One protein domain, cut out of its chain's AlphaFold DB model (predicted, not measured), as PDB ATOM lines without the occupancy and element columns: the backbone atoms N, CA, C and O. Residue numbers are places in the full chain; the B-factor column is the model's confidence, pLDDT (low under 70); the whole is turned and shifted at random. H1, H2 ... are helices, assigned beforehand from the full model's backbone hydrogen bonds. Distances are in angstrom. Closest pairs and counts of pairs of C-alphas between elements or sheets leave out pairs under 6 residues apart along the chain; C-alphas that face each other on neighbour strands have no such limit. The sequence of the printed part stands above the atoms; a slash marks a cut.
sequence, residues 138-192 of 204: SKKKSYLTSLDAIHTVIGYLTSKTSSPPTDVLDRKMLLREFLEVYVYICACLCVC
ATOM      1  N   SER A 138      15.617  40.367  46.874       85.56
ATOM      2  CA  SER A 138      16.102  41.423  45.978       85.56
ATOM      3  C   SER A 138      15.559  41.234  44.559       85.56
ATOM      4  O   SER A 138      14.997  42.171  43.993       85.56
ATOM      5  N   LYS A 139      15.627  40.008  44.019       85.75
ATOM      6  CA  LYS A 139      15.076  39.659  42.699       85.75
ATOM      7  C   LYS A 139      13.568  39.889  42.636       85.75
ATOM      8  O   LYS A 139      13.083  40.491  41.682       85.75
ATOM      9  N   LYS A 140      12.834  39.469  43.667       86.94
ATOM     10  CA  LYS A 140      11.387  39.668  43.790       86.94
ATOM     11  C   LYS A 140      11.034  41.152  43.832       86.94
ATOM     12  O   LYS A 140      10.142  41.575  43.107       86.94
ATOM     13  N   LYS A 141      11.749  41.955  44.624       87.31
ATOM     14  CA  LYS A 141      11.546  43.408  44.673       87.31
ATOM     15  C   LYS A 141      11.787  44.051  43.307       87.31
ATOM     16  O   LYS A 141      10.932  44.801  42.854       87.31
ATOM     17  N   SER A 142      12.897  43.728  42.640       83.69
ATOM     18  CA  SER A 142      13.185  44.227  41.289       83.69
ATOM     19  C   SER A 142      12.093  43.842  40.293       83.69
ATOM     20  O   SER A 142      11.636  44.699  39.547       83.69
ATOM     21  N   TYR A 143      11.618  42.595  40.330       82.75
ATOM     22  CA  TYR A 143      10.498  42.147  39.503       82.75
ATOM     23  C   TYR A 143       9.230  42.978  39.750       82.75
ATOM     24  O   TYR A 143       8.652  43.501  38.801       82.75
ATOM     25  N   LEU A 144       8.837  43.158  41.017       87.94
ATOM     26  CA  LEU A 144       7.640  43.920  41.386       87.94
ATOM     27  C   LEU A 144       7.733  45.392  40.964       87.94
ATOM     28  O   LEU A 144       6.769  45.944  40.447       87.94
ATOM     29  N   THR A 145       8.893  46.030  41.146       87.62
ATOM     30  CA  THR A 145       9.115  47.425  40.728       87.62
ATOM     31  C   THR A 145       9.121  47.587  39.204       87.62
ATOM     32  O   THR A 145       8.834  48.670  38.706       87.62
ATOM     33  N   SER A 146       9.414  46.527  38.451       86.62
ATOM     34  CA  SER A 146       9.419  46.547  36.986       86.62
ATOM     35  C   SER A 146       8.098  46.104  36.344       86.62
ATOM     36  O   SER A 146       8.041  46.046  35.117       86.62
ATOM     37  N   LEU A 147       7.041  45.812  37.113       87.56
ATOM     38  CA  LEU A 147       5.780  45.275  36.575       87.56
ATOM     39  C   LEU A 147       5.149  46.156  35.493       87.56
ATOM     40  O   LEU A 147       4.754  45.634  34.455       87.56
ATOM     41  N   ASP A 148       5.104  47.476  35.681       89.19
ATOM     42  CA  ASP A 148       4.491  48.384  34.700       89.19
ATOM     43  C   ASP A 148       5.260  48.404  33.372       89.19
ATOM     44  O   ASP A 148       4.670  48.369  32.287       89.19
ATOM     45  N   ALA A 149       6.594  48.392  33.449       86.44
ATOM     46  CA  ALA A 149       7.450  48.290  32.273       86.44
ATOM     47  C   ALA A 149       7.267  46.931  31.578       86.44
ATOM     48  O   ALA A 149       7.125  46.878  30.357       86.44
ATOM     49  N   ILE A 150       7.196  45.842  32.351       85.00
ATOM     50  CA  ILE A 150       6.935  44.491  31.840       85.00
ATOM     51  C   ILE A 150       5.573  44.439  31.135       85.00
ATOM     52  O   ILE A 150       5.501  43.956  30.007       85.00
ATOM     53  N   HIS A 151       4.508  44.978  31.734       88.69
ATOM     54  CA  HIS A 151       3.178  45.040  31.119       88.69
ATOM     55  C   HIS A 151       3.177  45.853  29.825       88.69
ATOM     56  O   HIS A 151       2.584  45.423  28.837       88.69
ATOM     57  N   THR A 152       3.875  46.991  29.803       88.69
ATOM     58  CA  THR A 152       4.004  47.833  28.607       88.69
ATOM     59  C   THR A 152       4.686  47.074  27.473       88.69
ATOM     60  O   THR A 152       4.177  47.043  26.352       88.69
ATOM     61  N   VAL A 153       5.806  46.404  27.770       85.56
ATOM     62  CA  VAL A 153       6.534  45.593  26.789       85.56
ATOM     63  C   VAL A 153       5.656  44.444  26.310       85.56
ATOM     64  O   VAL A 153       5.441  44.327  25.111       85.56
ATOM     65  N   ILE A 154       5.069  43.648  27.207       85.50
ATOM     66  CA  ILE A 154       4.189  42.526  26.838       85.50
ATOM     67  C   ILE A 154       3.018  42.997  25.970       85.50
ATOM     68  O   ILE A 154       2.727  42.359  24.957       85.50
ATOM     69  N   GLY A 155       2.368  44.110  26.316       88.44
ATOM     70  CA  GLY A 155       1.292  44.693  25.516       88.44
ATOM     71  C   GLY A 155       1.763  45.069  24.112       88.44
ATOM     72  O   GLY A 155       1.124  44.697  23.124       88.44
ATOM     73  N   TYR A 156       2.928  45.718  24.009       85.06
ATOM     74  CA  TYR A 156       3.554  46.034  22.727       85.06
ATOM     75  C   TYR A 156       3.817  44.769  21.899       85.06
ATOM     76  O   TYR A 156       3.336  44.664  20.769       85.06
ATOM     77  N   LEU A 157       4.493  43.769  22.478       81.44
ATOM     78  CA  LEU A 157       4.813  42.514  21.793       81.44
ATOM     79  C   LEU A 157       3.552  41.776  21.334       81.44
ATOM     80  O   LEU A 157       3.499  41.275  20.211       81.44
ATOM     81  N   THR A 158       2.520  41.735  22.175       86.06
ATOM     82  CA  THR A 158       1.245  41.067  21.870       86.06
ATOM     83  C   THR A 158       0.536  41.756  20.703       86.06
ATOM     84  O   THR A 158       0.049  41.084  19.792       86.06
ATOM     85  N   SER A 159       0.546  43.093  20.661       86.00
ATOM     86  CA  SER A 159      -0.043  43.860  19.553       86.00
ATOM     87  C   SER A 159       0.639  43.586  18.208       86.00
ATOM     88  O   SER A 159      -0.031  43.466  17.185       86.00
ATOM     89  N   LYS A 160       1.968  43.425  18.207       80.31
ATOM     90  CA  LYS A 160       2.767  43.193  16.995       80.31
ATOM     91  C   LYS A 160       2.766  41.735  16.536       80.31
ATOM     92  O   LYS A 160       2.912  41.470  15.349       80.31
ATOM     93  N   THR A 161       2.589  40.789  17.455       78.75
ATOM     94  CA  THR A 161       2.541  39.350  17.140       78.75
ATOM     95  C   THR A 161       1.151  38.869  16.730       78.75
ATOM     96  O   THR A 161       1.053  37.910  15.972       78.75
ATOM     97  N   SER A 162       0.083  39.561  17.145       80.50
ATOM     98  CA  SER A 162      -1.297  39.266  16.713       80.50
ATOM     99  C   SER A 162      -1.547  39.574  15.229       80.50
ATOM    100  O   SER A 162      -2.514  39.100  14.639       80.50
ATOM    101  N   SER A 163      -0.684  40.372  14.602       77.31
ATOM    102  CA  SER A 163      -0.695  40.653  13.163       77.31
ATOM    103  C   SER A 163       0.751  40.662  12.666       77.31
ATOM    104  O   SER A 163       1.340  41.734  12.513       77.31
ATOM    105  N   PRO A 164       1.365  39.476  12.496       72.56
ATOM    106  CA  PRO A 164       2.784  39.384  12.200       72.56
ATOM    107  C   PRO A 164       3.078  40.040  10.845       72.56
ATOM    108  O   PRO A 164       2.353  39.783   9.878       72.56
ATOM    109  N   PRO A 165       4.146  40.850  10.732       73.25
ATOM    110  CA  PRO A 165       4.484  41.470   9.464       73.25
ATOM    111  C   PRO A 165       4.824  40.412   8.413       73.25
ATOM    112  O   PRO A 165       5.683  39.545   8.620       73.25
ATOM    113  N   THR A 166       4.154  40.485   7.268       76.38
ATOM    114  CA  THR A 166       4.404  39.622   6.108       76.38
ATOM    115  C   THR A 166       5.675  40.021   5.368       76.38
ATOM    116  O   THR A 166       6.360  39.144   4.833       76.38
ATOM    117  N   ASP A 167       6.044  41.302   5.409       86.00
ATOM    118  CA  ASP A 167       7.256  41.810   4.780       86.00
ATOM    119  C   ASP A 167       8.531  41.542   5.608       86.00
ATOM    120  O   ASP A 167       8.535  41.510   6.842       86.00
ATOM    121  N   VAL A 168       9.642  41.306   4.909       84.50
ATOM    122  CA  VAL A 168      10.943  40.997   5.523       84.50
ATOM    123  C   VAL A 168      11.538  42.221   6.226       84.50
ATOM    124  O   VAL A 168      12.196  42.057   7.258       84.50
ATOM    125  N   LEU A 169      11.342  43.429   5.689       85.00
ATOM    126  CA  LEU A 169      11.853  44.672   6.263       85.00
ATOM    127  C   LEU A 169      11.159  44.966   7.593       85.00
ATOM    128  O   LEU A 169      11.842  45.192   8.593       85.00
ATOM    129  N   ASP A 170       9.834  44.833   7.635       81.75
ATOM    130  CA  ASP A 170       9.044  45.041   8.851       81.75
ATOM    131  C   ASP A 170       9.427  44.053   9.964       81.75
ATOM    132  O   ASP A 170       9.559  44.433  11.130       81.75
ATOM    133  N   ARG A 171       9.705  42.785   9.621       82.19
ATOM    134  CA  ARG A 171      10.222  41.801  10.592       82.19
ATOM    135  C   ARG A 171      11.600  42.176  11.139       82.19
ATOM    136  O   ARG A 171      11.854  41.976  12.325       82.19
ATOM    137  N   LYS A 172      12.497  42.709  10.301       86.25
ATOM    138  CA  LYS A 172      13.821  43.182  10.746       86.25
ATOM    139  C   LYS A 172      13.711  44.400  11.659       86.25
ATOM    140  O   LYS A 172      14.470  44.488  12.621       86.25
ATOM    141  N   MET A 173      12.790  45.317  11.365       83.69
ATOM    142  CA  MET A 173      12.522  46.478  12.215       83.69
ATOM    143  C   MET A 173      11.986  46.047  13.575       83.69
ATOM    144  O   MET A 173      12.547  46.440  14.593       83.69
ATOM    145  N   LEU A 174      11.006  45.140  13.591       83.12
ATOM    146  CA  LEU A 174      10.486  44.572  14.828       83.12
ATOM    147  C   LEU A 174      11.606  43.900  15.640       83.12
ATOM    148  O   LEU A 174      11.790  44.214  16.809       83.12
ATOM    149  N   LEU A 175      12.428  43.043  15.022       84.62
ATOM    150  CA  LEU A 175      13.559  42.405  15.707       84.62
ATOM    151  C   LEU A 175      14.539  43.425  16.308       84.62
ATOM    152  O   LEU A 175      15.030  43.216  17.414       84.62
ATOM    153  N   ARG A 176      14.827  44.526  15.604       86.31
ATOM    154  CA  ARG A 176      15.694  45.595  16.118       86.31
ATOM    155  C   ARG A 176      15.104  46.236  17.371       86.31
ATOM    156  O   ARG A 176      15.813  46.330  18.365       86.31
ATOM    157  N   GLU A 177      13.834  46.620  17.344       83.50
ATOM    158  CA  GLU A 177      13.154  47.212  18.505       83.50
ATOM    159  C   GLU A 177      13.155  46.253  19.701       83.50
ATOM    160  O   GLU A 177      13.446  46.644  20.829       83.50
ATOM    161  N   PHE A 178      12.904  44.966  19.450       82.44
ATOM    162  CA  PHE A 178      13.005  43.920  20.462       82.44
ATOM    163  C   PHE A 178      14.413  43.821  21.060       82.44
ATOM    164  O   PHE A 178      14.546  43.700  22.275       82.44
ATOM    165  N   LEU A 179      15.458  43.861  20.230       85.19
ATOM    166  CA  LEU A 179      16.847  43.814  20.691       85.19
ATOM    167  C   LEU A 179      17.220  45.060  21.493       85.19
ATOM    168  O   LEU A 179      17.898  44.938  22.510       85.19
ATOM    169  N   GLU A 180      16.758  46.237  21.081       83.38
ATOM    170  CA  GLU A 180      16.960  47.482  21.822       83.38
ATOM    171  C   GLU A 180      16.313  47.381  23.205       83.38
ATOM    172  O   GLU A 180      16.998  47.510  24.219       83.38
ATOM    173  N   VAL A 181      15.025  47.030  23.261       79.69
ATOM    174  CA  VAL A 181      14.299  46.814  24.519       79.69
ATOM    175  C   VAL A 181      14.987  45.749  25.376       79.69
ATOM    176  O   VAL A 181      15.185  45.968  26.567       79.69
ATOM    177  N   TYR A 182      15.419  44.631  24.790       79.25
ATOM    178  CA  TYR A 182      16.131  43.567  25.501       79.25
ATOM    179  C   TYR A 182      17.441  44.056  26.128       79.25
ATOM    180  O   TYR A 182      17.695  43.779  27.299       79.25
ATOM    181  N   VAL A 183      18.253  44.827  25.399       75.81
ATOM    182  CA  VAL A 183      19.508  45.390  25.922       75.81
ATOM    183  C   VAL A 183      19.238  46.319  27.109       75.81
ATOM    184  O   VAL A 183      19.924  46.218  28.128       75.81
ATOM    185  N   TYR A 184      18.208  47.167  27.031       69.06
ATOM    186  CA  TYR A 184      17.825  48.046  28.140       69.06
ATOM    187  C   TYR A 184      17.257  47.272  29.339       69.06
ATOM    188  O   TYR A 184      17.615  47.554  30.481       69.06
ATOM    189  N   ILE A 185      16.441  46.244  29.098       67.44
ATOM    190  CA  ILE A 185      15.909  45.352  30.139       67.44
ATOM    191  C   ILE A 185      17.049  44.611  30.850       67.44
ATOM    192  O   ILE A 185      17.078  44.584  32.080       67.44
ATOM    193  N   CYS A 186      18.019  44.061  30.115       62.41
ATOM    194  CA  CYS A 186      19.196  43.399  30.686       62.41
ATOM    195  C   CYS A 186      20.124  44.357  31.447       62.41
ATOM    196  O   CYS A 186      20.822  43.923  32.361       62.41
ATOM    197  N   ALA A 187      20.135  45.646  31.098       54.97
ATOM    198  CA  ALA A 187      20.858  46.668  31.850       54.97
ATOM    199  C   ALA A 187      20.127  47.080  33.146       54.97
ATOM    200  O   ALA A 187      20.780  47.408  34.136       54.97
ATOM    201  N   CYS A 188      18.790  47.051  33.159       48.84
ATOM    202  CA  CYS A 188      17.965  47.461  34.302       48.84
ATOM    203  C   CYS A 188      17.677  46.336  35.309       48.84
ATOM    204  O   CYS A 188      17.566  46.594  36.506       48.84
ATOM    205  N   LEU A 189      17.556  45.089  34.856       45.34
ATOM    206  CA  LEU A 189      17.401  43.928  35.727       45.34
ATOM    207  C   LEU A 189      18.793  43.331  35.957       45.34
ATOM    208  O   LEU A 189      19.465  42.970  35.000       45.34
ATOM    209  N   CYS A 190      19.217  43.186  37.217       44.19
ATOM    210  CA  CYS A 190      20.474  42.566  37.693       44.19
ATOM    211  C   CYS A 190      20.753  41.111  37.211       44.19
ATOM    212  O   CYS A 190      21.509  40.370  37.839       44.19
ATOM    213  N   VAL A 191      20.148  40.665  36.113       38.44
ATOM    214  CA  VAL A 191      20.215  39.327  35.522       38.44
ATOM    215  C   VAL A 191      21.628  38.985  35.039       38.44
ATOM    216  O   VAL A 191      22.020  37.823  35.122       38.44
ATOM    217  N   CYS A 192      22.436  39.967  34.624       38.31
ATOM    218  CA  CYS A 192      23.766  39.703  34.060       38.31
ATOM    219  C   CYS A 192      24.749  39.040  35.039       38.31
ATOM    220  O   CYS A 192      25.544  38.203  34.619       38.31
TER     221      CYS A 192
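Overview. This is residues 138 to 192 of the 204 residues of the protein "Sugar phosphate phosphatase" of Bugula neritina (UniProt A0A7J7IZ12). Picture a long, loose U: helix H2 makes one arm, the six residues 162 to 167 make the turn, and the longer helix H3 folds back beside H2. The short helix H1 sits at the start of H2, near the open end of the U, and joins it at a corner. The printed part has 55 residues with three named helices, H1, H2 and H3 in that order, and no named strand; its class is all helix. The whole is loose, with a radius of gyration of the C-alphas of 13.3 A, and a rod spanning 42 by 20 by 10 A.

Arrangement. Begin at H1, residues 138 to 145, which meets H2, residues 147 to 161, only through their tight link, Ser 146. Read on through the short link to H3, residues 168 to 188. H2 and H3 are near each other, with 12 pairs of C-alphas within 10 A; the closest pair is 8.1 A apart. They run opposite ways: z falls from C-alpha 147 to C-alpha 161 and rises from C-alpha 168 to C-alpha 188. H1 and H3 are apart. In H1, H2 and H3 every O i to N i+4 pair is within hydrogen-bond range.

Along the chain. Find C-alpha 138 at (16.102, 41.423, 45.978), where H1 begins its 10.6 A. From C-alpha 147 at (5.780, 45.275, 36.575), H2 runs 20.6 A to Thr 161. H3 runs 30.3 A from Val 168 to C-alpha 188 at (17.965, 47.461, 34.302).

Size, cuts and confidence. The two C-alphas farthest apart, those of Ser 138 and Asp 167, are 42.1 A apart. The printed part has no cut and no long link. Look at the B-factor column: the model's confidence is under 70 at residues 184 to 192, of which 184 to 188 belong to H3.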